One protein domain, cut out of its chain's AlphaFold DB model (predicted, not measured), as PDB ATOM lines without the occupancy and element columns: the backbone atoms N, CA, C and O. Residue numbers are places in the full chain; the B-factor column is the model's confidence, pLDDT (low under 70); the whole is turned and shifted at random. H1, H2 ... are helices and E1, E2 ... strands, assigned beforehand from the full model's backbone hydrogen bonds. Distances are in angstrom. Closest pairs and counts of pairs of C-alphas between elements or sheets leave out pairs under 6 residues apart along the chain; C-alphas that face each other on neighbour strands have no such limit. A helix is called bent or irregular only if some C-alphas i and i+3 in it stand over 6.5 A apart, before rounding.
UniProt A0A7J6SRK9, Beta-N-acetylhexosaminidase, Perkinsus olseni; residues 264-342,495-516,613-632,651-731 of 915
ATOM      1  N   TRP A 264     166.997 162.593 176.791       95.06
ATOM      2  CA  TRP A 264     167.265 161.453 175.911       95.06
ATOM      3  C   TRP A 264     168.005 161.925 174.658       95.06
ATOM      4  O   TRP A 264     167.455 162.679 173.852       95.06
ATOM      5  N   ARG A 265     169.264 161.515 174.502       96.12
ATOM      6  CA  ARG A 265     170.113 161.860 173.354       96.12
ATOM      7  C   ARG A 265     170.733 160.570 172.833       96.12
ATOM      8  O   ARG A 265     171.845 160.199 173.216       96.12
ATOM      9  N   GLY A 266     169.925 159.846 172.067       96.75
ATOM     10  CA  GLY A 266     170.142 158.442 171.750       96.75
ATOM     11  C   GLY A 266     170.870 158.176 170.435       96.75
ATOM     12  O   GLY A 266     170.804 158.965 169.487       96.75
ATOM     13  N   LEU A 267     171.510 157.012 170.384       97.38
ATOM     14  CA  LEU A 267     171.965 156.340 169.176       97.38
ATOM     15  C   LEU A 267     171.537 154.870 169.261       97.38
ATOM     16  O   LEU A 267     171.997 154.151 170.149       97.38
ATOM     17  N   MET A 268     170.677 154.436 168.343       97.25
ATOM     18  CA  MET A 268     170.327 153.027 168.169       97.25
ATOM     19  C   MET A 268     171.343 152.348 167.258       97.25
ATOM     20  O   MET A 268     171.676 152.878 166.197       97.25
ATOM     21  N   LEU A 269     171.808 151.172 167.667       94.56
ATOM     22  CA  LEU A 269     172.699 150.303 166.916       94.56
ATOM     23  C   LEU A 269     171.990 148.981 166.624       94.56
ATOM     24  O   LEU A 269     171.726 148.195 167.535       94.56
ATOM     25  N   ASP A 270     171.715 148.740 165.348       92.38
ATOM     26  CA  ASP A 270     171.195 147.468 164.871       92.38
ATOM     27  C   ASP A 270     172.250 146.357 164.941       92.38
ATOM     28  O   ASP A 270     173.285 146.396 164.274       92.38
ATOM     29  N   MET A 271     171.948 145.355 165.766       89.94
ATOM     30  CA  MET A 271     172.696 144.107 165.900       89.94
ATOM     31  C   MET A 271     171.861 142.898 165.440       89.94
ATOM     32  O   MET A 271     172.360 141.775 165.449       89.94
ATOM     33  N   GLY A 272     170.603 143.105 165.038       84.38
ATOM     34  CA  GLY A 272     169.680 142.066 164.576       84.38
ATOM     35  C   GLY A 272     169.916 141.662 163.119       84.38
ATOM     36  O   GLY A 272     169.701 140.500 162.758       84.38
ATOM     37  N   ARG A 273     170.432 142.580 162.283       80.25
ATOM     38  CA  ARG A 273     170.846 142.261 160.904       80.25
ATOM     39  C   ARG A 273     172.280 141.757 160.844       80.25
ATOM     40  O   ARG A 273     172.528 140.618 160.435       80.25
ATOM     41  N   ARG A 274     173.244 142.565 161.291       79.94
ATOM     42  CA  ARG A 274     174.682 142.279 161.180       79.94
ATOM     43  C   ARG A 274     175.355 142.058 162.540       79.94
ATOM     44  O   ARG A 274     175.025 142.711 163.521       79.94
ATOM     45  N   PHE A 275     176.358 141.174 162.586       80.69
ATOM     46  CA  PHE A 275     177.254 141.084 163.740       80.69
ATOM     47  C   PHE A 275     178.052 142.385 163.900       80.69
ATOM     48  O   PHE A 275     178.775 142.808 162.995       80.69
ATOM     49  N   VAL A 276     177.946 142.993 165.077       85.88
ATOM     50  CA  VAL A 276     178.756 144.135 165.501       85.88
ATOM     51  C   VAL A 276     179.876 143.597 166.395       85.88
ATOM     52  O   VAL A 276     179.572 142.997 167.420       85.88
ATOM     53  N   PRO A 277     181.168 143.804 166.089       86.19
ATOM     54  CA  PRO A 277     182.240 143.467 167.026       86.19
ATOM     55  C   PRO A 277     182.156 144.302 168.314       86.19
ATOM     56  O   PRO A 277     181.932 145.510 168.249       86.19
ATOM     57  N   VAL A 278     182.440 143.717 169.485       87.75
ATOM     58  CA  VAL A 278     182.495 144.464 170.766       87.75
ATOM     59  C   VAL A 278     183.438 145.670 170.670       87.75
ATOM     60  O   VAL A 278     183.128 146.765 171.135       87.75
ATOM     61  N   SER A 279     184.566 145.515 169.972       85.50
ATOM     62  CA  SER A 279     185.546 146.581 169.740       85.50
ATOM     63  C   SER A 279     185.018 147.768 168.918       85.50
ATOM     64  O   SER A 279     185.560 148.866 169.055       85.50
ATOM     65  N   LEU A 280     183.979 147.569 168.098       87.69
ATOM     66  CA  LEU A 280     183.246 148.625 167.393       87.69
ATOM     67  C   LEU A 280     182.249 149.313 168.336       87.69
ATOM     68  O   LEU A 280     182.182 150.538 168.351       87.69
ATOM     69  N   ALA A 281     181.539 148.558 169.176       92.44
ATOM     70  CA  ALA A 281     180.621 149.127 170.164       92.44
ATOM     71  C   ALA A 281     181.336 150.000 171.214       92.44
ATOM     72  O   ALA A 281     180.842 151.072 171.558       92.44
ATOM     73  N   LEU A 282     182.535 149.606 171.658       91.12
ATOM     74  CA  LEU A 282     183.379 150.438 172.528       91.12
ATOM     75  C   LEU A 282     183.775 151.765 171.847       91.12
ATOM     76  O   LEU A 282     183.700 152.817 172.474       91.12
ATOM     77  N   GLU A 283     184.115 151.746 170.550       89.00
ATOM     78  CA  GLU A 283     184.388 152.981 169.790       89.00
ATOM     79  C   GLU A 283     183.152 153.858 169.599       89.00
ATOM     80  O   GLU A 283     183.262 155.082 169.640       89.00
ATOM     81  N   ILE A 284     181.981 153.244 169.412       93.00
ATOM     82  CA  ILE A 284     180.703 153.958 169.369       93.00
ATOM     83  C   ILE A 284     180.478 154.687 170.701       93.00
ATOM     84  O   ILE A 284     180.157 155.871 170.693       93.00
ATOM     85  N   VAL A 285     180.735 154.032 171.834       94.44
ATOM     86  CA  VAL A 285     180.620 154.629 173.174       94.44
ATOM     87  C   VAL A 285     181.612 155.784 173.401       94.44
ATOM     88  O   VAL A 285     181.209 156.834 173.901       94.44
ATOM     89  N   ASP A 286     182.883 155.656 172.999       90.38
ATOM     90  CA  ASP A 286     183.857 156.763 173.087       90.38
ATOM     91  C   ASP A 286     183.441 157.972 172.228       90.38
ATOM     92  O   ASP A 286     183.527 159.130 172.646       90.38
ATOM     93  N   ALA A 287     182.945 157.713 171.021       90.38
ATOM     94  CA  ALA A 287     182.505 158.753 170.103       90.38
ATOM     95  C   ALA A 287     181.163 159.392 170.515       90.38
ATOM     96  O   ALA A 287     180.927 160.573 170.241       90.38
ATOM     97  N   MET A 288     180.311 158.655 171.234       93.94
ATOM     98  CA  MET A 288     179.131 159.185 171.918       93.94
ATOM     99  C   MET A 288     179.508 160.122 173.075       93.94
ATOM    100  O   MET A 288     178.911 161.198 173.151       93.94
ATOM    101  N   GLU A 289     180.521 159.789 173.897       90.75
ATOM    102  CA  GLU A 289     181.058 160.683 174.950       90.75
ATOM    103  C   GLU A 289     181.488 162.015 174.317       90.75
ATOM    104  O   GLU A 289     180.995 163.084 174.685       90.75
ATOM    105  N   ALA A 290     182.321 161.948 173.270       86.31
ATOM    106  CA  ALA A 290     182.806 163.125 172.548       86.31
ATOM    107  C   ALA A 290     181.675 163.992 171.949       86.31
ATOM    108  O   ALA A 290     181.833 165.215 171.843       86.31
ATOM    109  N   SER A 291     180.541 163.367 171.602       88.06
ATOM    110  CA  SER A 291     179.348 163.971 170.984       88.06
ATOM    111  C   SER A 291     178.241 164.374 171.974       88.06
ATOM    112  O   SER A 291     177.217 164.912 171.550       88.06
ATOM    113  N   ARG A 292     178.421 164.116 173.280       90.31
ATOM    114  CA  ARG A 292     177.420 164.275 174.360       90.31
ATOM    115  C   ARG A 292     176.097 163.515 174.157       90.31
ATOM    116  O   ARG A 292     175.058 163.919 174.693       90.31
ATOM    117  N   LEU A 293     176.131 162.402 173.427       94.88
ATOM    118  CA  LEU A 293     175.041 161.418 173.401       94.88
ATOM    119  C   LEU A 293     175.075 160.600 174.706       94.88
ATOM    120  O   LEU A 293     176.150 160.387 175.258       94.88
ATOM    121  N   ASN A 294     173.917 160.179 175.222       97.19
ATOM    122  CA  ASN A 294     173.798 159.569 176.558       97.19
ATOM    123  C   ASN A 294     172.936 158.293 176.621       97.19
ATOM    124  O   ASN A 294     172.776 157.726 177.703       97.19
ATOM    125  N   VAL A 295     172.399 157.816 175.492       98.44
ATOM    126  CA  VAL A 295     171.715 156.516 175.399       98.44
ATOM    127  C   VAL A 295     172.239 155.736 174.198       98.44
ATOM    128  O   VAL A 295     172.147 156.204 173.068       98.44
ATOM    129  N   LEU A 296     172.790 154.552 174.448       98.62
ATOM    130  CA  LEU A 296     173.082 153.538 173.444       98.62
ATOM    131  C   LEU A 296     171.926 152.539 173.464       98.62
ATOM    132  O   LEU A 296     171.761 151.789 174.428       98.62
ATOM    133  N   HIS A 297     171.110 152.560 172.422       98.56
ATOM    134  CA  HIS A 297     169.999 151.636 172.248       98.56
ATOM    135  C   HIS A 297     170.495 150.448 171.408       98.56
ATOM    136  O   HIS A 297     171.016 150.636 170.311       98.56
ATOM    137  N   LEU A 298     170.437 149.232 171.951       98.31
ATOM    138  CA  LEU A 298     170.899 148.022 171.268       98.31
ATOM    139  C   LEU A 298     169.698 147.254 170.726       98.31
ATOM    140  O   LEU A 298     168.959 146.656 171.508       98.31
ATOM    141  N   HIS A 299     169.542 147.236 169.404       97.50
ATOM    142  CA  HIS A 299     168.499 146.463 168.737       97.50
ATOM    143  C   HIS A 299     168.975 145.009 168.575       97.50
ATOM    144  O   HIS A 299     169.775 144.705 167.685       97.50
ATOM    145  N   LEU A 300     168.590 144.137 169.523       95.62
ATOM    146  CA  LEU A 300     169.244 142.837 169.750       95.62
ATOM    147  C   LEU A 300     168.770 141.711 168.823       95.62
ATOM    148  O   LEU A 300     169.486 140.717 168.696       95.62
ATOM    149  N   ASN A 301     167.587 141.812 168.216       90.88
ATOM    150  CA  ASN A 301     167.062 140.795 167.304       90.88
ATOM    151  C   ASN A 301     166.369 141.404 166.106       90.88
ATOM    152  O   ASN A 301     165.776 142.461 166.221       90.88
ATOM    153  N   ASP A 302     166.397 140.671 165.001       85.31
ATOM    154  CA  ASP A 302     165.598 140.959 163.815       85.31
ATOM    155  C   ASP A 302     165.403 139.647 163.017       85.31
ATOM    156  O   ASP A 302     165.397 138.544 163.577       85.31
ATOM    157  N   PHE A 303     165.301 139.717 161.691       74.88
ATOM    158  CA  PHE A 303     165.182 138.580 160.805       74.88
ATOM    159  C   PHE A 303     166.425 137.673 160.793       74.88
ATOM    160  O   PHE A 303     166.284 136.472 160.565       74.88
ATOM    161  N   CYS A 304     167.633 138.216 161.003       73.75
ATOM    162  CA  CYS A 304     168.882 137.482 160.752       73.75
ATOM    163  C   CYS A 304     169.465 136.797 161.997       73.75
ATOM    164  O   CYS A 304     169.856 135.633 161.928       73.75
ATOM    165  N   ARG A 305     169.591 137.517 163.122       79.69
ATOM    166  CA  ARG A 305     170.252 137.012 164.339       79.69
ATOM    167  C   ARG A 305     169.631 137.551 165.621       79.69
ATOM    168  O   ARG A 305     168.990 138.595 165.623       79.69
ATOM    169  N   PHE A 306     169.875 136.829 166.711       87.69
ATOM    170  CA  PHE A 306     169.743 137.327 168.074       87.69
ATOM    171  C   PHE A 306     171.163 137.564 168.592       87.69
ATOM    172  O   PHE A 306     171.987 136.655 168.519       87.69
ATOM    173  N   ALA A 307     171.480 138.776 169.035       90.31
ATOM    174  CA  ALA A 307     172.857 139.272 169.060       90.31
ATOM    175  C   ALA A 307     173.665 138.961 170.332       90.31
ATOM    176  O   ALA A 307     174.872 139.209 170.364       90.31
ATOM    177  N   ILE A 308     173.029 138.437 171.385       93.00
ATOM    178  CA  ILE A 308     173.673 138.181 172.683       93.00
ATOM    179  C   ILE A 308     173.324 136.798 173.239       93.00
ATOM    180  O   ILE A 308     172.268 136.236 172.952       93.00
ATOM    181  N   GLU A 309     174.202 136.255 174.076       92.38
ATOM    182  CA  GLU A 309     173.920 135.080 174.896       92.38
ATOM    183  C   GLU A 309     172.992 135.457 176.058       92.38
ATOM    184  O   GLU A 309     173.275 136.380 176.833       92.38
ATOM    185  N   VAL A 310     171.882 134.724 176.190       92.69
ATOM    186  CA  VAL A 310     170.873 134.928 177.236       92.69
ATOM    187  C   VAL A 310     170.800 133.678 178.117       92.69
ATOM    188  O   VAL A 310     170.515 132.599 177.590       92.69
ATOM    189  N   PRO A 311     171.004 133.801 179.443       90.81
ATOM    190  CA  PRO A 311     170.941 132.667 180.356       90.81
ATOM    191  C   PRO A 311     169.607 131.909 180.299       90.81
ATOM    192  O   PRO A 311     168.535 132.504 180.438       90.81
ATOM    193  N   GLY A 312     169.671 130.588 180.129       90.38
ATOM    194  CA  GLY A 312     168.511 129.707 179.958       90.38
ATOM    195  C   GLY A 312     167.960 129.610 178.527       90.38
ATOM    196  O   GLY A 312     166.900 129.007 178.338       90.38
ATOM    197  N   PHE A 313     168.647 130.194 177.541       89.50
ATOM    198  CA  PHE A 313     168.305 130.163 176.113       89.50
ATOM    199  C   PHE A 313     169.520 129.894 175.198       89.50
ATOM    200  O   PHE A 313     169.397 129.972 173.973       89.50
ATOM    201  N   GLU A 314     170.678 129.556 175.771       82.69
ATOM    202  CA  GLU A 314     171.993 129.471 175.122       82.69
ATOM    203  C   GLU A 314     171.996 128.542 173.894       82.69
ATOM    204  O   GLU A 314     172.526 128.923 172.847       82.69
ATOM    205  N   ASP A 315     171.333 127.386 174.024       76.31
ATOM    206  CA  ASP A 315     171.170 126.336 173.003       76.31
ATOM    207  C   ASP A 315     170.008 126.599 172.014       76.31
ATOM    208  O   ASP A 315     169.733 125.773 171.144       76.31
ATOM    209  N   THR A 316     169.268 127.705 172.168       75.81
ATOM    210  CA  THR A 316     168.004 127.962 171.435       75.81
ATOM    211  C   THR A 316     167.951 129.275 170.656       75.81
ATOM    212  O   THR A 316     167.085 129.416 169.793       75.81
ATOM    213  N   LEU A 317     168.837 130.233 170.942       80.56
ATOM    214  CA  LEU A 317     168.831 131.566 170.331       80.56
ATOM    215  C   LEU A 317     170.184 131.923 169.723       80.56
ATOM    216  O   LEU A 317     171.111 132.253 170.457       80.56
ATOM    217  N   GLY A 318     170.258 131.953 168.392       64.44
ATOM    218  CA  GLY A 318     171.442 132.371 167.640       64.44
ATOM    219  C   GLY A 318     172.572 131.335 167.607       64.44
ATOM    220  O   GLY A 318     172.722 130.494 168.493       64.44
ATOM    221  N   GLU A 319     173.395 131.411 166.565       58.81
ATOM    222  CA  GLU A 319     174.500 130.475 166.350       58.81
ATOM    223  C   GLU A 319     175.693 130.748 167.298       58.81
ATOM    224  O   GLU A 319     175.898 131.885 167.752       58.81
ATOM    225  N   PRO A 320     176.509 129.731 167.636       52.66
ATOM    226  CA  PRO A 320     177.740 129.914 168.406       52.66
ATOM    227  C   PRO A 320     178.721 130.885 167.731       52.66
ATOM    228  O   PRO A 320     178.997 130.795 166.537       52.66
ATOM    229  N   GLY A 321     179.271 131.822 168.508       58.66
ATOM    230  CA  GLY A 321     180.227 132.832 168.036       58.66
ATOM    231  C   GLY A 321     179.615 134.021 167.280       58.66
ATOM    232  O   GLY A 321     180.309 135.016 167.077       58.66
ATOM    233  N   GLU A 322     178.344 133.967 166.860       69.56
ATOM    234  CA  GLU A 322     177.569 135.073 166.239       69.56
ATOM    235  C   GLU A 322     176.926 136.019 167.275       69.56
ATOM    236  O   GLU A 322     176.167 136.918 166.911       69.56
ATOM    237  N   ARG A 323     177.252 135.827 168.558       83.19
ATOM    238  CA  ARG A 323     176.681 136.507 169.724       83.19
ATOM    239  C   ARG A 323     177.780 137.093 170.603       83.19
ATOM    240  O   ARG A 323     178.873 136.535 170.653       83.19
ATOM    241  N   TRP A 324     177.479 138.170 171.323       90.56
ATOM    242  CA  TRP A 324     178.280 138.565 172.486       90.56
ATOM    243  C   TRP A 324     177.882 137.739 173.700       90.56
ATOM    244  O   TRP A 324     176.695 137.553 173.973       90.56
ATOM    245  N   SER A 325     178.868 137.313 174.473       91.12
ATOM    246  CA  SER A 325     178.645 136.714 175.781       91.12
ATOM    247  C   SER A 325     178.001 137.703 176.755       91.12
ATOM    248  O   SER A 325     178.176 138.924 176.666       91.12
ATOM    249  N   THR A 326     177.301 137.186 177.767       92.00
ATOM    250  CA  THR A 326     176.748 138.026 178.846       92.00
ATOM    251  C   THR A 326     177.845 138.838 179.561       92.00
ATOM    252  O   THR A 326     177.579 139.932 180.065       92.00
ATOM    253  N   ALA A 327     179.091 138.347 179.573       92.06
ATOM    254  CA  ALA A 327     180.244 139.047 180.135       92.06
ATOM    255  C   ALA A 327     180.656 140.269 179.292       92.06
ATOM    256  O   ALA A 327     180.836 141.350 179.852       92.06
ATOM    257  N   GLU A 328     180.727 140.138 177.963       94.00
ATOM    258  CA  GLU A 328     181.005 141.254 177.042       94.00
ATOM    259  C   GLU A 328     179.916 142.334 177.109       94.00
ATOM    260  O   GLU A 328     180.229 143.523 177.194       94.00
ATOM    261  N   VAL A 329     178.637 141.935 177.162       96.19
ATOM    262  CA  VAL A 329     177.508 142.867 177.352       96.19
ATOM    263  C   VAL A 329     177.645 143.621 178.681       96.19
ATOM    264  O   VAL A 329     177.523 144.845 178.722       96.19
ATOM    265  N   THR A 330     177.955 142.908 179.768       95.00
ATOM    266  CA  THR A 330     178.153 143.509 181.099       95.00
ATOM    267  C   THR A 330     179.331 144.488 181.109       95.00
ATOM    268  O   THR A 330     179.223 145.576 181.678       95.00
ATOM    269  N   ALA A 331     180.437 144.140 180.449       94.38
ATOM    270  CA  ALA A 331     181.610 144.998 180.334       94.38
ATOM    271  C   ALA A 331     181.327 146.263 179.500       94.38
ATOM    272  O   ALA A 331     181.721 147.356 179.908       94.38
ATOM    273  N   LEU A 332     180.565 146.162 178.400       95.94
ATOM    274  CA  LEU A 332     180.111 147.333 177.638       95.94
ATOM    275  C   LEU A 332     179.232 148.263 178.490       95.94
ATOM    276  O   LEU A 332     179.434 149.476 178.474       95.94
ATOM    277  N   ILE A 333     178.287 147.710 179.259       96.88
ATOM    278  CA  ILE A 333     177.416 148.483 180.163       96.88
ATOM    279  C   ILE A 333     178.250 149.264 181.191       96.88
ATOM    280  O   ILE A 333     177.986 150.442 181.433       96.88
ATOM    281  N   GLN A 334     179.281 148.640 181.770       94.06
ATOM    282  CA  GLN A 334     180.199 149.310 182.698       94.06
ATOM    283  C   GLN A 334     181.010 150.410 181.994       94.06
ATOM    284  O   GLN A 334     181.053 151.545 182.472       94.06
ATOM    285  N   TYR A 335     181.586 150.110 180.828       94.12
ATOM    286  CA  TYR A 335     182.391 151.045 180.035       94.12
ATOM    287  C   TYR A 335     181.613 152.299 179.598       94.12
ATOM    288  O   TYR A 335     182.146 153.414 179.641       94.12
ATOM    289  N   ALA A 336     180.342 152.117 179.224       96.06
ATOM    290  CA  ALA A 336     179.393 153.182 178.911       96.06
ATOM    291  C   ALA A 336     178.977 153.972 180.165       96.06
ATOM    292  O   ALA A 336     178.965 155.206 180.143       96.06
ATOM    293  N   GLY A 337     178.739 153.290 181.290       94.94
ATOM    294  CA  GLY A 337     178.414 153.920 182.573       94.94
ATOM    295  C   GLY A 337     179.487 154.899 183.067       94.94
ATOM    296  O   GLY A 337     179.155 156.001 183.503       94.94
ATOM    297  N   LEU A 338     180.773 154.560 182.897       93.31
ATOM    298  CA  LEU A 338     181.928 155.432 183.200       93.31
ATOM    299  C   LEU A 338     182.025 156.693 182.311       93.31
ATOM    300  O   LEU A 338     182.865 157.565 182.552       93.31
ATOM    301  N   ARG A 339     181.175 156.794 181.283       93.88
ATOM    302  CA  ARG A 339     181.047 157.921 180.342       93.88
ATOM    303  C   ARG A 339     179.671 158.596 180.414       93.88
ATOM    304  O   ARG A 339     179.370 159.463 179.602       93.88
ATOM    305  N   GLY A 340     178.821 158.206 181.371       94.81
ATOM    306  CA  GLY A 340     177.455 158.725 181.498       94.81
ATOM    307  C   GLY A 340     176.485 158.232 180.416       94.81
ATOM    308  O   GLY A 340     175.414 158.815 180.254       94.81
ATOM    309  N   ILE A 341     176.831 157.164 179.688       97.56
ATOM    310  CA  ILE A 341     176.008 156.589 178.618       97.56
ATOM    311  C   ILE A 341     175.226 155.389 179.160       97.56
ATOM    312  O   ILE A 341     175.792 154.413 179.652       97.56
ATOM    313  N   ARG A 342     173.899 155.474 179.071       98.06
ATOM    314  CA  ARG A 342     172.965 154.393 179.406       98.06
ATOM    315  C   ARG A 342     172.938 153.377 178.272       98.06
ATOM    316  O   ARG A 342     172.993 153.779 177.115       98.06
ATOM    317  N   ASN A 495     162.666 159.109 160.344       83.00
ATOM    318  CA  ASN A 495     163.406 158.463 159.255       83.00
ATOM    319  C   ASN A 495     163.864 159.435 158.151       83.00
ATOM    320  O   ASN A 495     164.951 159.308 157.589       83.00
ATOM    321  N   SER A 496     163.088 160.491 157.912       77.12
ATOM    322  CA  SER A 496     163.416 161.582 156.989       77.12
ATOM    323  C   SER A 496     164.549 162.504 157.474       77.12
ATOM    324  O   SER A 496     164.929 163.433 156.760       77.12
ATOM    325  N   ARG A 497     165.051 162.296 158.701       82.38
ATOM    326  CA  ARG A 497     165.991 163.187 159.396       82.38
ATOM    327  C   ARG A 497     167.173 162.466 160.028       82.38
ATOM    328  O   ARG A 497     168.292 162.920 159.840       82.38
ATOM    329  N   VAL A 498     166.932 161.404 160.797       85.50
ATOM    330  CA  VAL A 498     167.918 160.835 161.738       85.50
ATOM    331  C   VAL A 498     168.157 159.333 161.576       85.50
ATOM    332  O   VAL A 498     168.805 158.725 162.422       85.50
ATOM    333  N   TYR A 499     167.703 158.749 160.466       86.81
ATOM    334  CA  TYR A 499     168.202 157.456 159.993       86.81
ATOM    335  C   TYR A 499     169.572 157.708 159.350       86.81
ATOM    336  O   TYR A 499     169.705 158.455 158.372       86.81
ATOM    337  N   LEU A 500     170.622 157.218 160.006       84.06
ATOM    338  CA  LEU A 500     172.019 157.527 159.693       84.06
ATOM    339  C   LEU A 500     172.540 156.721 158.500       84.06
ATOM    340  O   LEU A 500     173.483 157.155 157.839       84.06
ATOM    341  N   ASP A 501     171.901 155.587 158.230       72.19
ATOM    342  CA  ASP A 501     172.105 154.682 157.101       72.19
ATOM    343  C   ASP A 501     171.610 155.261 155.765       72.19
ATOM    344  O   ASP A 501     172.034 154.796 154.714       72.19
ATOM    345  N   HIS A 502     170.774 156.307 155.776       69.38
ATOM    346  CA  HIS A 502     170.370 157.007 154.559       69.38
ATOM    347  C   HIS A 502     171.563 157.811 153.973       69.38
ATOM    348  O   HIS A 502     171.979 158.818 154.568       69.38
ATOM    349  N   PRO A 503     172.099 157.467 152.777       56.56
ATOM    350  CA  PRO A 503     173.304 158.113 152.232       56.56
ATOM    351  C   PRO A 503     173.090 159.538 151.712       56.56
ATOM    352  O   PRO A 503     174.044 160.246 151.410       56.56
ATOM    353  N   LYS A 504     171.834 159.967 151.537       61.66
ATOM    354  CA  LYS A 504     171.492 161.191 150.787       61.66
ATOM    355  C   LYS A 504     171.143 162.400 151.652       61.66
ATOM    356  O   LYS A 504     170.932 163.473 151.093       61.66
ATOM    357  N   THR A 505     171.060 162.242 152.970       70.38
ATOM    358  CA  THR A 505     170.724 163.338 153.890       70.38
ATOM    359  C   THR A 505     171.965 164.205 154.130       70.38
ATOM    360  O   THR A 505     172.953 163.698 154.668       70.38
ATOM    361  N   PRO A 506     171.966 165.497 153.746       76.19
ATOM    362  CA  PRO A 506     173.097 166.388 153.990       76.19
ATOM    363  C   PRO A 506     173.366 166.573 155.485       76.19
ATOM    364  O   PRO A 506     172.440 166.583 156.297       76.19
ATOM    365  N   LEU A 507     174.629 166.808 155.847       78.81
ATOM    366  CA  LEU A 507     175.038 167.008 157.240       78.81
ATOM    367  C   LEU A 507     174.261 168.155 157.919       78.81
ATOM    368  O   LEU A 507     173.930 168.079 159.099       78.81
ATOM    369  N   GLU A 508     173.904 169.197 157.160       77.94
ATOM    370  CA  GLU A 508     173.111 170.325 157.650       77.94
ATOM    371  C   GLU A 508     171.642 170.027 157.999       77.94
ATOM    372  O   GLU A 508     171.043 170.831 158.721       77.94
ATOM    373  N   ASP A 509     171.075 168.905 157.543       80.38
ATOM    374  CA  ASP A 509     169.694 168.499 157.845       80.38
ATOM    375  C   ASP A 509     169.553 167.744 159.182       80.38
ATOM    376  O   ASP A 509     168.434 167.653 159.699       80.38
ATOM    377  N   TYR A 510     170.673 167.298 159.770       84.50
ATOM    378  CA  TYR A 510     170.760 166.743 161.131       84.50
ATOM    379  C   TYR A 510     170.742 167.832 162.222       84.50
ATOM    380  O   TYR A 510     170.424 167.549 163.375       84.50
ATOM    381  N   TRP A 511     171.022 169.101 161.879       85.69
ATOM    382  CA  TRP A 511     170.828 170.237 162.792       85.69
ATOM    383  C   TRP A 511     169.350 170.644 162.807       85.69
ATOM    384  O   TRP A 511     168.923 171.564 162.094       85.69
ATOM    385  N   TRP A 512     168.560 169.920 163.599       83.00
ATOM    386  CA  TRP A 512     167.100 169.948 163.555       83.00
ATOM    387  C   TRP A 512     166.458 170.127 164.941       83.00
ATOM    388  O   TRP A 512     166.804 169.447 165.902       83.00
ATOM    389  N   ASP A 513     165.482 171.036 165.017       81.50
ATOM    390  CA  ASP A 513     164.590 171.219 166.165       81.50
ATOM    391  C   ASP A 513     163.487 170.150 166.147       81.50
ATOM    392  O   ASP A 513     162.504 170.266 165.406       81.50
ATOM    393  N   ILE A 514     163.638 169.124 166.986       81.56
ATOM    394  CA  ILE A 514     162.684 168.009 167.096       81.56
ATOM    395  C   ILE A 514     161.275 168.440 167.544       81.56
ATOM    396  O   ILE A 514     160.314 167.700 167.333       81.56
ATOM    397  N   THR A 515     161.113 169.645 168.107       70.00
ATOM    398  CA  THR A 515     159.803 170.202 168.501       70.00
ATOM    399  C   THR A 515     159.137 170.990 167.377       70.00
ATOM    400  O   THR A 515     157.924 171.202 167.396       70.00
ATOM    401  N   ARG A 516     159.905 171.400 166.358       63.28
ATOM    402  CA  ARG A 516     159.429 172.155 165.191       63.28
ATOM    403  C   ARG A 516     159.656 171.367 163.911       63.28
ATOM    404  O   ARG A 516     160.530 171.676 163.098       63.28
ATOM    405  N   GLY A 613     157.282 169.026 178.334       66.75
ATOM    406  CA  GLY A 613     157.601 168.159 179.478       66.75
ATOM    407  C   GLY A 613     157.435 166.649 179.241       66.75
ATOM    408  O   GLY A 613     157.772 165.867 180.125       66.75
ATOM    409  N   ARG A 614     156.905 166.233 178.080       85.06
ATOM    410  CA  ARG A 614     156.788 164.826 177.662       85.06
ATOM    411  C   ARG A 614     157.607 164.470 176.421       85.06
ATOM    412  O   ARG A 614     157.690 163.290 176.104       85.06
ATOM    413  N   VAL A 615     158.249 165.436 175.762       89.56
ATOM    414  CA  VAL A 615     159.267 165.148 174.741       89.56
ATOM    415  C   VAL A 615     160.574 164.880 175.480       89.56
ATOM    416  O   VAL A 615     161.228 165.809 175.947       89.56
ATOM    417  N   LEU A 616     160.929 163.605 175.647       92.19
ATOM    418  CA  LEU A 616     162.115 163.217 176.420       92.19
ATOM    419  C   LEU A 616     163.409 163.576 175.681       92.19
ATOM    420  O   LEU A 616     164.429 163.869 176.311       92.19
ATOM    421  N   GLY A 617     163.341 163.570 174.350       92.75
ATOM    422  CA  GLY A 617     164.423 163.948 173.461       92.75
ATOM    423  C   GLY A 617     164.340 163.244 172.118       92.75
ATOM    424  O   GLY A 617     163.252 163.023 171.582       92.75
ATOM    425  N   GLY A 618     165.503 162.917 171.571       93.12
ATOM    426  CA  GLY A 618     165.638 162.369 170.232       93.12
ATOM    427  C   GLY A 618     166.693 161.278 170.159       93.12
ATOM    428  O   GLY A 618     167.571 161.179 171.018       93.12
ATOM    429  N   GLU A 619     166.589 160.450 169.130       94.81
ATOM    430  CA  GLU A 619     167.464 159.303 168.932       94.81
ATOM    431  C   GLU A 619     167.702 159.056 167.446       94.81
ATOM    432  O   GLU A 619     166.757 158.963 166.660       94.81
ATOM    433  N   ALA A 620     168.975 158.965 167.067       93.44
ATOM    434  CA  ALA A 620     169.371 158.615 165.714       93.44
ATOM    435  C   ALA A 620     169.418 157.093 165.553       93.44
ATOM    436  O   ALA A 620     169.969 156.406 166.411       93.44
ATOM    437  N   ALA A 621     168.880 156.578 164.450       90.88
ATOM    438  CA  ALA A 621     168.878 155.149 164.161       90.88
ATOM    439  C   ALA A 621     170.009 154.783 163.196       90.88
ATOM    440  O   ALA A 621     170.208 155.458 162.183       90.88
ATOM    441  N   MET A 622     170.744 153.717 163.503       87.94
ATOM    442  CA  MET A 622     171.661 153.060 162.576       87.94
ATOM    443  C   MET A 622     171.150 151.650 162.285       87.94
ATOM    444  O   MET A 622     171.376 150.740 163.081       87.94
ATOM    445  N   TRP A 623     170.495 151.495 161.134       84.81
ATOM    446  CA  TRP A 623     170.128 150.201 160.563       84.81
ATOM    447  C   TRP A 623     171.262 149.624 159.717       84.81
ATOM    448  O   TRP A 623     171.872 150.325 158.907       84.81
ATOM    449  N   THR A 624     171.532 148.327 159.857       77.00
ATOM    450  CA  THR A 624     172.600 147.641 159.119       77.00
ATOM    451  C   THR A 624     172.101 146.843 157.910       77.00
ATOM    452  O   THR A 624     172.890 146.122 157.298       77.00
ATOM    453  N   ASP A 625     170.842 147.039 157.488       68.31
ATOM    454  CA  ASP A 625     170.238 146.395 156.306       68.31
ATOM    455  C   ASP A 625     171.097 146.550 155.038       68.31
ATOM    456  O   ASP A 625     171.235 145.614 154.250       68.31
ATOM    457  N   ASN A 626     171.740 147.711 154.860       60.12
ATOM    458  CA  ASN A 626     172.608 148.013 153.711       60.12
ATOM    459  C   ASN A 626     173.918 147.187 153.674       60.12
ATOM    460  O   ASN A 626     174.624 147.220 152.665       60.12
ATOM    461  N   PHE A 627     174.230 146.436 154.738       62.00
ATOM    462  CA  PHE A 627     175.437 145.608 154.898       62.00
ATOM    463  C   PHE A 627     175.143 144.093 154.920       62.00
ATOM    464  O   PHE A 627     175.959 143.305 155.423       62.00
ATOM    465  N   LEU A 628     173.974 143.698 154.400       56.44
ATOM    466  CA  LEU A 628     173.504 142.319 154.272       56.44
ATOM    467  C   LEU A 628     173.725 141.727 152.873       56.44
ATOM    468  O   LEU A 628     173.755 142.429 151.863       56.44
ATOM    469  N   GLU A 629     173.787 140.398 152.795       47.88
ATOM    470  CA  GLU A 629     173.604 139.677 151.534       47.88
ATOM    471  C   GLU A 629     172.113 139.578 151.164       47.88
ATOM    472  O   GLU A 629     171.251 139.375 152.021       47.88
ATOM    473  N   LYS A 630     171.826 139.618 149.855       44.56
ATOM    474  CA  LYS A 630     170.486 139.590 149.235       44.56
ATOM    475  C   LYS A 630     169.540 138.470 149.721       44.56
ATOM    476  O   LYS A 630     168.333 138.580 149.513       44.56
ATOM    477  N   TYR A 631     170.065 137.408 150.337       46.19
ATOM    478  CA  TYR A 631     169.301 136.234 150.773       46.19
ATOM    479  C   TYR A 631     169.533 135.812 152.239       46.19
ATOM    480  O   TYR A 631     168.864 134.892 152.698       46.19
ATOM    481  N   GLN A 632     170.408 136.481 153.001       48.56
ATOM    482  CA  GLN A 632     170.807 136.023 154.350       48.56
ATOM    483  C   GLN A 632     169.723 136.152 155.437       48.56
ATOM    484  O   GLN A 632     169.874 135.573 156.508       48.56
ATOM    485  N   PRO A 651     174.052 146.472 147.950       35.06
ATOM    486  CA  PRO A 651     175.064 145.981 147.017       35.06
ATOM    487  C   PRO A 651     176.352 145.512 147.724       35.06
ATOM    488  O   PRO A 651     177.326 145.189 147.042       35.06
ATOM    489  N   LEU A 652     176.393 145.531 149.065       47.53
ATOM    490  CA  LEU A 652     177.618 145.530 149.868       47.53
ATOM    491  C   LEU A 652     177.670 144.343 150.831       47.53
ATOM    492  O   LEU A 652     177.337 144.444 152.010       47.53
ATOM    493  N   MET A 653     178.156 143.210 150.334       52.44
ATOM    494  CA  MET A 653     178.476 142.081 151.199       52.44
ATOM    495  C   MET A 653     179.787 142.344 151.943       52.44
ATOM    496  O   MET A 653     180.812 142.655 151.327       52.44
ATOM    497  N   TRP A 654     179.771 142.148 153.261       55.94
ATOM    498  CA  TRP A 654     180.977 142.078 154.085       55.94
ATOM    499  C   TRP A 654     180.942 140.819 154.961       55.94
ATOM    500  O   TRP A 654     180.210 140.793 155.950       55.94
ATOM    501  N   PRO A 655     181.721 139.768 154.656       57.72
ATOM    502  CA  PRO A 655     181.913 138.663 155.598       57.72
ATOM    503  C   PRO A 655     182.651 139.149 156.859       57.72
ATOM    504  O   PRO A 655     183.176 140.263 156.871       57.72
ATOM    505  N   ARG A 656     182.786 138.315 157.900       59.22
ATOM    506  CA  ARG A 656     183.558 138.681 159.111       59.22
ATOM    507  C   ARG A 656     185.007 139.090 158.838       59.22
ATOM    508  O   ARG A 656     185.558 139.939 159.530       59.22
ATOM    509  N   ALA A 657     185.615 138.555 157.776       59.12
ATOM    510  CA  ALA A 657     186.934 138.990 157.301       59.12
ATOM    511  C   ALA A 657     187.000 140.494 156.935       59.12
ATOM    512  O   ALA A 657     188.087 141.038 156.771       59.12
ATOM    513  N   MET A 658     185.850 141.163 156.812       66.56
ATOM    514  CA  MET A 658     185.702 142.592 156.550       66.56
ATOM    515  C   MET A 658     185.188 143.383 157.760       66.56
ATOM    516  O   MET A 658     184.894 144.561 157.595       66.56
ATOM    517  N   ASP A 659     185.101 142.813 158.967       74.50
ATOM    518  CA  ASP A 659     184.551 143.520 160.136       74.50
ATOM    519  C   ASP A 659     185.346 144.786 160.512       74.50
ATOM    520  O   ASP A 659     184.765 145.771 160.970       74.50
ATOM    521  N   GLU A 660     186.654 144.828 160.230       75.50
ATOM    522  CA  GLU A 660     187.452 146.058 160.318       75.50
ATOM    523  C   GLU A 660     186.990 147.112 159.294       75.50
ATOM    524  O   GLU A 660     186.786 148.272 159.656       75.50
ATOM    525  N   SER A 661     186.779 146.714 158.035       74.75
ATOM    526  CA  SER A 661     186.284 147.597 156.966       74.75
ATOM    527  C   SER A 661     184.860 148.084 157.248       74.75
ATOM    528  O   SER A 661     184.593 149.276 157.114       74.75
ATOM    529  N   PHE A 662     183.979 147.196 157.720       77.75
ATOM    530  CA  PHE A 662     182.635 147.527 158.193       77.75
ATOM    531  C   PHE A 662     182.684 148.561 159.314       77.75
ATOM    532  O   PHE A 662     182.053 149.608 159.204       77.75
ATOM    533  N   SER A 663     183.506 148.326 160.340       81.81
ATOM    534  CA  SER A 663     183.717 149.286 161.427       81.81
ATOM    535  C   SER A 663     184.181 150.647 160.894       81.81
ATOM    536  O   SER A 663     183.688 151.689 161.317       81.81
ATOM    537  N   HIS A 664     185.112 150.654 159.939       78.44
ATOM    538  CA  HIS A 664     185.635 151.871 159.320       78.44
ATOM    539  C   HIS A 664     184.602 152.652 158.495       78.44
ATOM    540  O   HIS A 664     184.643 153.884 158.522       78.44
ATOM    541  N   ALA A 665     183.716 151.965 157.770       77.69
ATOM    542  CA  ALA A 665     182.621 152.580 157.019       77.69
ATOM    543  C   ALA A 665     181.537 153.115 157.956       77.69
ATOM    544  O   ALA A 665     181.172 154.287 157.884       77.69
ATOM    545  N   LEU A 666     181.073 152.270 158.883       82.94
ATOM    546  CA  LEU A 666     179.994 152.585 159.812       82.94
ATOM    547  C   LEU A 666     180.329 153.839 160.619       82.94
ATOM    548  O   LEU A 666     179.589 154.816 160.575       82.94
ATOM    549  N   LEU A 667     181.492 153.851 161.279       83.25
ATOM    550  CA  LEU A 667     181.966 154.995 162.061       83.25
ATOM    551  C   LEU A 667     182.198 156.233 161.181       83.25
ATOM    552  O   LEU A 667     181.817 157.344 161.555       83.25
ATOM    553  N   GLY A 668     182.752 156.021 159.980       80.12
ATOM    554  CA  GLY A 668     182.955 157.051 158.965       80.12
ATOM    555  C   GLY A 668     181.669 157.794 158.592       80.12
ATOM    556  O   GLY A 668     181.701 159.018 158.479       80.12
ATOM    557  N   MET A 669     180.560 157.065 158.455       80.69
ATOM    558  CA  MET A 669     179.239 157.585 158.101       80.69
ATOM    559  C   MET A 669     178.457 158.137 159.304       80.69
ATOM    560  O   MET A 669     177.870 159.217 159.193       80.69
ATOM    561  N   ILE A 670     178.408 157.425 160.441       85.50
ATOM    562  CA  ILE A 670     177.505 157.793 161.547       85.50
ATOM    563  C   ILE A 670     177.978 159.014 162.319       85.50
ATOM    564  O   ILE A 670     177.166 159.896 162.588       85.50
ATOM    565  N   PHE A 671     179.260 159.108 162.680       86.69
ATOM    566  CA  PHE A 671     179.676 160.096 163.678       86.69
ATOM    567  C   PHE A 671     179.639 161.566 163.251       86.69
ATOM    568  O   PHE A 671     179.275 162.383 164.098       86.69
ATOM    569  N   PRO A 672     179.858 161.946 161.976       86.25
ATOM    570  CA  PRO A 672     179.532 163.295 161.517       86.25
ATOM    571  C   PRO A 672     178.062 163.643 161.775       86.25
ATOM    572  O   PRO A 672     177.753 164.655 162.408       86.25
ATOM    573  N   LYS A 673     177.158 162.773 161.311       87.38
ATOM    574  CA  LYS A 673     175.702 162.953 161.351       87.38
ATOM    575  C   LYS A 673     175.193 162.972 162.802       87.38
ATOM    576  O   LYS A 673     174.516 163.910 163.222       87.38
ATOM    577  N   ALA A 674     175.595 161.971 163.586       89.81
ATOM    578  CA  ALA A 674     175.211 161.778 164.980       89.81
ATOM    579  C   ALA A 674     175.741 162.884 165.905       89.81
ATOM    580  O   ALA A 674     175.023 163.292 166.812       89.81
ATOM    581  N   ALA A 675     176.941 163.426 165.673       88.44
ATOM    582  CA  ALA A 675     177.465 164.516 166.494       88.44
ATOM    583  C   ALA A 675     176.797 165.866 166.207       88.44
ATOM    584  O   ALA A 675     176.559 166.640 167.134       88.44
ATOM    585  N   VAL A 676     176.437 166.149 164.947       87.81
ATOM    586  CA  VAL A 676     175.620 167.330 164.616       87.81
ATOM    587  C   VAL A 676     174.230 167.217 165.247       87.81
ATOM    588  O   VAL A 676     173.736 168.199 165.805       87.81
ATOM    589  N   TYR A 677     173.627 166.025 165.224       89.25
ATOM    590  CA  TYR A 677     172.341 165.780 165.874       89.25
ATOM    591  C   TYR A 677     172.427 165.853 167.408       89.25
ATOM    592  O   TYR A 677     171.639 166.555 168.035       89.25
ATOM    593  N   GLY A 678     173.434 165.223 168.020       90.19
ATOM    594  CA  GLY A 678     173.703 165.298 169.458       90.19
ATOM    595  C   GLY A 678     173.941 166.732 169.935       90.19
ATOM    596  O   GLY A 678     173.423 167.124 170.978       90.19
ATOM    597  N   ALA A 679     174.619 167.561 169.135       87.75
ATOM    598  CA  ALA A 679     174.765 168.986 169.415       87.75
ATOM    599  C   ALA A 679     173.434 169.758 169.323       87.75
ATOM    600  O   ALA A 679     173.198 170.634 170.155       87.75
ATOM    601  N   ALA A 680     172.549 169.414 168.381       86.19
ATOM    602  CA  ALA A 680     171.204 169.988 168.305       86.19
ATOM    603  C   ALA A 680     170.321 169.572 169.498       86.19
ATOM    604  O   ALA A 680     169.565 170.397 170.001       86.19
ATOM    605  N   LEU A 681     170.448 168.332 169.990       88.81
ATOM    606  CA  LEU A 681     169.752 167.855 171.193       88.81
ATOM    607  C   LEU A 681     170.364 168.370 172.507       88.81
ATOM    608  O   LEU A 681     169.675 168.451 173.522       88.81
ATOM    609  N   TRP A 682     171.657 168.701 172.513       88.25
ATOM    610  CA  TRP A 682     172.271 169.407 173.634       88.25
ATOM    611  C   TRP A 682     171.747 170.838 173.700       88.25
ATOM    612  O   TRP A 682     171.359 171.292 174.770       88.25
ATOM    613  N   ARG A 683     171.724 171.545 172.563       83.44
ATOM    614  CA  ARG A 683     171.187 172.901 172.477       83.44
ATOM    615  C   ARG A 683     170.930 173.327 171.035       83.44
ATOM    616  O   ARG A 683     171.872 173.652 170.304       83.44
ATOM    617  N   PHE A 684     169.667 173.458 170.652       81.31
ATOM    618  CA  PHE A 684     169.326 173.978 169.334       81.31
ATOM    619  C   PHE A 684     169.345 175.517 169.309       81.31
ATOM    620  O   PHE A 684     168.815 176.191 170.193       81.31
ATOM    621  N   ASP A 685     169.910 176.102 168.249       75.62
ATOM    622  CA  ASP A 685     169.797 177.538 167.970       75.62
ATOM    623  C   ASP A 685     169.326 177.772 166.513       75.62
ATOM    624  O   ASP A 685     170.052 177.464 165.556       75.62
ATOM    625  N   PRO A 686     168.109 178.330 166.311       70.75
ATOM    626  CA  PRO A 686     167.551 178.598 164.984       70.75
ATOM    627  C   PRO A 686     168.269 179.725 164.229       70.75
ATOM    628  O   PRO A 686     168.070 179.862 163.022       70.75
ATOM    629  N   LEU A 687     169.073 180.551 164.908       64.69
ATOM    630  CA  LEU A 687     169.768 181.698 164.318       64.69
ATOM    631  C   LEU A 687     171.091 181.314 163.633       64.69
ATOM    632  O   LEU A 687     171.693 182.163 162.967       64.69
ATOM    633  N   PHE A 688     171.522 180.047 163.710       68.25
ATOM    634  CA  PHE A 688     172.619 179.532 162.885       68.25
ATOM    635  C   PHE A 688     172.240 179.554 161.402       68.25
ATOM    636  O   PHE A 688     171.584 178.650 160.871       68.25
ATOM    637  N   THR A 689     172.688 180.607 160.721       61.69
ATOM    638  CA  THR A 689     172.542 180.780 159.274       61.69
ATOM    639  C   THR A 689     173.348 179.723 158.516       61.69
ATOM    640  O   THR A 689     174.372 179.235 159.000       61.69
ATOM    641  N   ALA A 690     172.938 179.401 157.285       63.53
ATOM    642  CA  ALA A 690     173.645 178.433 156.438       63.53
ATOM    643  C   ALA A 690     175.144 178.761 156.244       63.53
ATOM    644  O   ALA A 690     175.964 177.853 156.125       63.53
ATOM    645  N   ALA A 691     175.513 180.049 156.283       62.78
ATOM    646  CA  ALA A 691     176.900 180.509 156.201       62.78
ATOM    647  C   ALA A 691     177.746 180.174 157.449       62.78
ATOM    648  O   ALA A 691     178.956 180.007 157.328       62.78
ATOM    649  N   LEU A 692     177.130 180.062 158.632       66.06
ATOM    650  CA  LEU A 692     177.807 179.699 159.887       66.06
ATOM    651  C   LEU A 692     177.794 178.184 160.150       66.06
ATOM    652  O   LEU A 692     178.706 177.665 160.788       66.06
ATOM    653  N   ARG A 693     176.790 177.472 159.621       71.69
ATOM    654  CA  ARG A 693     176.622 176.018 159.783       71.69
ATOM    655  C   ARG A 693     177.798 175.203 159.244       71.69
ATOM    656  O   ARG A 693     178.335 174.372 159.964       71.69
ATOM    657  N   ARG A 694     178.238 175.444 158.002       74.06
ATOM    658  CA  ARG A 694     179.314 174.638 157.385       74.06
ATOM    659  C   ARG A 694     180.653 174.719 158.139       74.06
ATOM    660  O   ARG A 694     181.206 173.656 158.408       74.06
ATOM    661  N   PRO A 695     181.165 175.904 158.533       73.75
ATOM    662  CA  PRO A 695     182.344 175.994 159.398       73.75
ATOM    663  C   PRO A 695     182.156 175.297 160.752       73.75
ATOM    664  O   PRO A 695     183.058 174.596 161.197       73.75
ATOM    665  N   MET A 696     180.979 175.436 161.377       75.38
ATOM    666  CA  MET A 696     180.672 174.760 162.639       75.38
ATOM    667  C   MET A 696     180.746 173.237 162.486       75.38
ATOM    668  O   MET A 696     181.523 172.608 163.191       75.38
ATOM    669  N   PHE A 697     180.014 172.641 161.541       79.44
ATOM    670  CA  PHE A 697     179.978 171.181 161.381       79.44
ATOM    671  C   PHE A 697     181.341 170.594 161.001       79.44
ATOM    672  O   PHE A 697     181.698 169.534 161.508       79.44
ATOM    673  N   ARG A 698     182.153 171.317 160.214       77.31
ATOM    674  CA  ARG A 698     183.568 170.968 159.997       77.31
ATOM    675  C   ARG A 698     184.328 170.896 161.313       77.31
ATOM    676  O   ARG A 698     184.942 169.876 161.584       77.31
ATOM    677  N   ARG A 699     184.228 171.922 162.166       76.56
ATOM    678  CA  ARG A 699     184.862 171.913 163.494       76.56
ATOM    679  C   ARG A 699     184.354 170.772 164.377       76.56
ATOM    680  O   ARG A 699     185.181 170.186 165.064       76.56
ATOM    681  N   ILE A 700     183.065 170.408 164.332       79.44
ATOM    682  CA  ILE A 700     182.537 169.234 165.059       79.44
ATOM    683  C   ILE A 700     183.262 167.965 164.586       79.44
ATOM    684  O   ILE A 700     183.906 167.290 165.384       79.44
ATOM    685  N   VAL A 701     183.231 167.687 163.280       80.44
ATOM    686  CA  VAL A 701     183.841 166.493 162.669       80.44
ATOM    687  C   VAL A 701     185.357 166.439 162.884       80.44
ATOM    688  O   VAL A 701     185.892 165.402 163.273       80.44
ATOM    689  N   SER A 702     186.064 167.553 162.688       78.44
ATOM    690  CA  SER A 702     187.503 167.639 162.948       78.44
ATOM    691  C   SER A 702     187.824 167.468 164.434       78.44
ATOM    692  O   SER A 702     188.819 166.826 164.747       78.44
ATOM    693  N   SER A 703     186.976 167.949 165.352       78.69
ATOM    694  CA  SER A 703     187.142 167.712 166.795       78.69
ATOM    695  C   SER A 703     186.990 166.234 167.151       78.69
ATOM    696  O   SER A 703     187.783 165.722 167.931       78.69
ATOM    697  N   LEU A 704     186.035 165.519 166.548       82.06
ATOM    698  CA  LEU A 704     185.909 164.068 166.730       82.06
ATOM    699  C   LEU A 704     187.171 163.334 166.255       82.06
ATOM    700  O   LEU A 704     187.736 162.538 167.000       82.06
ATOM    701  N   ARG A 705     187.654 163.642 165.042       82.56
ATOM    702  CA  ARG A 705     188.877 163.039 164.476       82.56
ATOM    703  C   ARG A 705     190.122 163.350 165.309       82.56
ATOM    704  O   ARG A 705     190.956 162.479 165.517       82.56
ATOM    705  N   ALA A 706     190.216 164.571 165.829       79.38
ATOM    706  CA  ALA A 706     191.262 165.009 166.747       79.38
ATOM    707  C   ALA A 706     191.245 164.222 168.076       79.38
ATOM    708  O   ALA A 706     192.304 163.891 168.605       79.38
ATOM    709  N   LEU A 707     190.055 163.835 168.551       79.19
ATOM    710  CA  LEU A 707     189.818 162.892 169.655       79.19
ATOM    711  C   LEU A 707     189.854 161.409 169.205       79.19
ATOM    712  O   LEU A 707     189.311 160.543 169.888       79.19
ATOM    713  N   GLY A 708     190.434 161.123 168.032       79.12
ATOM    714  CA  GLY A 708     190.670 159.777 167.488       79.12
ATOM    715  C   GLY A 708     189.428 158.965 167.139       79.12
ATOM    716  O   GLY A 708     189.551 157.776 166.826       79.12
ATOM    717  N   VAL A 709     188.248 159.586 167.139       83.88
ATOM    718  CA  VAL A 709     187.030 158.982 166.602       83.88
ATOM    719  C   VAL A 709     187.221 158.774 165.103       83.88
ATOM    720  O   VAL A 709     187.486 159.719 164.352       83.88
ATOM    721  N   ARG A 710     187.049 157.532 164.638       82.19
ATOM    722  CA  ARG A 710     187.011 157.237 163.203       82.19
ATOM    723  C   ARG A 710     185.784 157.927 162.602       82.19
ATOM    724  O   ARG A 710     184.659 157.549 162.879       82.19
ATOM    725  N   SER A 711     186.008 158.949 161.785       81.88
ATOM    726  CA  SER A 711     184.966 159.746 161.132       81.88
ATOM    727  C   SER A 711     185.466 160.187 159.760       81.88
ATOM    728  O   SER A 711     186.650 160.512 159.629       81.88
ATOM    729  N   CYS A 712     184.590 160.241 158.749       78.38
ATOM    730  CA  CYS A 712     184.934 160.813 157.443       78.38
ATOM    731  C   CYS A 712     185.399 162.280 157.574       78.38
ATOM    732  O   CYS A 712     185.258 162.908 158.628       78.38
ATOM    733  N   ASP A 713     185.960 162.833 156.498       71.00
ATOM    734  CA  ASP A 713     186.170 164.280 156.391       71.00
ATOM    735  C   ASP A 713     184.824 164.991 156.159       71.00
ATOM    736  O   ASP A 713     183.960 164.474 155.457       71.00
ATOM    737  N   ALA A 714     184.657 166.203 156.685       63.00
ATOM    738  CA  ALA A 714     183.444 167.012 156.547       63.00
ATOM    739  C   ALA A 714     183.191 167.539 155.116       63.00
ATOM    740  O   ALA A 714     182.170 168.184 154.866       63.00
ATOM    741  N   GLU A 715     184.122 167.304 154.187       62.28
ATOM    742  CA  GLU A 715     183.951 167.505 152.739       62.28
ATOM    743  C   GLU A 715     183.826 166.180 151.948       62.28
ATOM    744  O   GLU A 715     183.676 166.212 150.726       62.28
ATOM    745  N   GLY A 716     183.901 165.023 152.617       62.34
ATOM    746  CA  GLY A 716     183.852 163.693 152.002       62.34
ATOM    747  C   GLY A 716     182.438 163.188 151.692       62.34
ATOM    748  O   GLY A 716     181.440 163.805 152.054       62.34
ATOM    749  N   ALA A 717     182.356 162.027 151.030       60.34
ATOM    750  CA  ALA A 717     181.080 161.400 150.670       60.34
ATOM    751  C   ALA A 717     180.309 160.836 151.883       60.34
ATOM    752  O   ALA A 717     179.083 160.841 151.866       60.34
ATOM    753  N   CYS A 718     181.022 160.419 152.942       69.00
ATOM    754  CA  CYS A 718     180.462 159.986 154.235       69.00
ATOM    755  C   CYS A 718     179.307 158.974 154.105       69.00
ATOM    756  O   CYS A 718     178.290 159.079 154.795       69.00
ATOM    757  N   ASP A 719     179.485 158.022 153.193       68.31
ATOM    758  CA  ASP A 719     178.533 156.981 152.824       68.31
ATOM    759  C   ASP A 719     179.075 155.586 153.193       68.31
ATOM    760  O   ASP A 719     180.227 155.416 153.599       68.31
ATOM    761  N   GLU A 720     178.231 154.578 153.024       63.53
ATOM    762  CA  GLU A 720     178.518 153.161 153.233       63.53
ATOM    763  C   GLU A 720     179.624 152.582 152.323       63.53
ATOM    764  O   GLU A 720     180.101 151.474 152.568       63.53
ATOM    765  N   LEU A 721     180.054 153.309 151.283       59.62
ATOM    766  CA  LEU A 721     181.065 152.878 150.312       59.62
ATOM    767  C   LEU A 721     182.478 153.357 150.657       59.62
ATOM    768  O   LEU A 721     183.432 152.920 150.011       59.62
ATOM    769  N   HIS A 722     182.649 154.256 151.628       66.75
ATOM    770  CA  HIS A 722     183.942 154.862 151.952       66.75
ATOM    771  C   HIS A 722     184.329 154.647 153.418       66.75
ATOM    772  O   HIS A 722     183.513 154.761 154.328       66.75
ATOM    773  N   ASP A 723     185.611 154.374 153.668       67.19
ATOM    774  CA  ASP A 723     186.137 154.355 155.031       67.19
ATOM    775  C   ASP A 723     186.202 155.769 155.638       67.19
ATOM    776  O   ASP A 723     186.110 156.793 154.956       67.19
ATOM    777  N   SER A 724     186.471 155.840 156.942       63.53
ATOM    778  CA  SER A 724     186.755 157.089 157.663       63.53
ATOM    779  C   SER A 724     187.908 157.944 157.085       63.53
ATOM    780  O   SER A 724     188.109 159.080 157.510       63.53
ATOM    781  N   ARG A 725     188.695 157.435 156.126       65.88
ATOM    782  CA  ARG A 725     189.762 158.163 155.414       65.88
ATOM    783  C   ARG A 725     189.312 158.644 154.024       65.88
ATOM    784  O   ARG A 725     190.122 159.215 153.300       65.88
ATOM    785  N   GLY A 726     188.051 158.426 153.643       59.97
ATOM    786  CA  GLY A 726     187.521 158.742 152.317       59.97
ATOM    787  C   GLY A 726     188.016 157.799 151.215       59.97
ATOM    788  O   GLY A 726     187.848 158.098 150.034       59.97
ATOM    789  N   LYS A 727     188.634 156.665 151.565       62.12
ATOM    790  CA  LYS A 727     189.001 155.625 150.604       62.12
ATOM    791  C   LYS A 727     187.779 154.750 150.362       62.12
ATOM    792  O   LYS A 727     187.234 154.184 151.303       62.12
ATOM    793  N   MET A 728     187.402 154.587 149.096       58.84
ATOM    794  CA  MET A 728     186.354 153.648 148.704       58.84
ATOM    795  C   MET A 728     186.722 152.236 149.186       58.84
ATOM    796  O   MET A 728     187.712 151.653 148.729       58.84
ATOM    797  N   ILE A 729     185.939 151.701 150.119       56.34
ATOM    798  CA  ILE A 729     185.976 150.291 150.484       56.34
ATOM    799  C   ILE A 729     185.253 149.574 149.355       56.34
ATOM    800  O   ILE A 729     184.051 149.738 149.176       56.34
ATOM    801  N   GLN A 730     185.988 148.787 148.572       50.34
ATOM    802  CA  GLN A 730     185.352 147.950 147.563       50.34
ATOM    803  C   GLN A 730     184.486 146.900 148.282       50.34
ATOM    804  O   GLN A 730     185.037 146.098 149.044       50.34
ATOM    805  N   PRO A 731     183.157 146.885 148.082       47.59
ATOM    806  CA  PRO A 731     182.326 145.779 148.545       47.59
ATOM    807  C   PRO A 731     182.732 144.466 147.877       47.59
ATOM    808  O   PRO A 731     183.251 144.462 146.754       47.59
TER     809      PRO A 731
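What this domain is: This is residues 264 to 342, 495 to 516, 613 to 632 and 651 to 731 of the 915 residues of the protein "Beta-N-acetylhexosaminidase" of Perkinsus olseni (UniProt A0A7J6SRK9). A strongly twisted sheet of three parallel strands has two helices, H1 and H4, packed side by side over one face and running along the strands. H2 runs beside H1, and H5 slants away from H1 and H4. The printed part has 202 residues, with elements in the order E1 H1 E2 H2 H3 E3 H4 H5 and a sheet ordered E2 E1 E3; its class is mixed, helices and strands, though under half of the residues are in named elements. The whole is compact, with a radius of gyration of the C-alphas of 17.0 A and spans of 56 by 43 by 30 A.

How they stand to each other: In the sheet, E1 (residues 264 to 270) is the inner strand, between the edge strands E2 (residues 295 to 299) and E3 (residues 615 to 622). E1 and E3 are parallel at 25 degrees, with N 268 and O 620 2.8 A apart, within hydrogen-bond range; E2 and E1 are parallel at 27 degrees, with N 269 and O 297 2.8 A apart. H1 (residues 278 to 291) is over E2 and E1 at a height over the sheet of 10.5 A. E1, H1 and E2 form a strand-helix-strand unit, two parallel neighbour strands with a helix between, whose crossover is right-handed. H4 (residues 656 to 682) is on the same face, over E1 and E3 at a height of 7.0 A, which gives two layers, helices on one face of a sheet. H1 and H4 touch at a shallow tilt of 21 degrees, the same way, closest at the C-alphas of Ser 291 and Ala 675, 4.9 A. H2 (residues 326 to 337) is not on the sheet but touches H1 at a shallow tilt of 13 degrees, the same way, closest at the C-alphas of Val 285 and Ala 336, 6.0 A. H5 (residues 690 to 706) touches H4 at a steep tilt of 47 degrees, opposite ways, closest at the C-alphas of Pro 672 and Val 701, 5.5 A; H4 touches H5 with residues 671 to 676 alone, and H5 touches H4 with residues 697 to 704 alone. H3 (residues 495 to 498) only grazes the sheet, with the C-alphas of Val 498 and Ala 620 4.8 A apart. Every O i to N i+4 pair is within hydrogen-bond range in H2, against 9 of 10 in H1, 19 of 23 in H4 and 11 of 13 in H5; H3 is too short for such a pair.

Where its parts are: E1 begins at C-alpha 264 (167.265, 161.453, 175.911), and H5 ends at C-alpha 706 (191.262, 165.009, 166.747). From first to last C-alpha, H4 measures 35.8 A, H5 24.4 A and E3 21.2 A. H4 has a kink of 37 degrees near residue 671 and is irregular, with C-alphas 657 and 660 7.7 A apart.

The domain as a whole: The C-alphas farthest apart are those of Asp 315 and Ala 691, 57.0 A. Three cuts leave out residues 343 to 494, 517 to 612 and 633 to 650, with C-alpha gaps of 22.7 A, 14.9 A and 13.1 A. The link from E2 to H2 is long, with 26 residues, and residues 707 to 731 hold no named element. The mean pLDDT of the printed part is 79.6; 50 residues are under 70, among them 651 to 658 and 714 to 731.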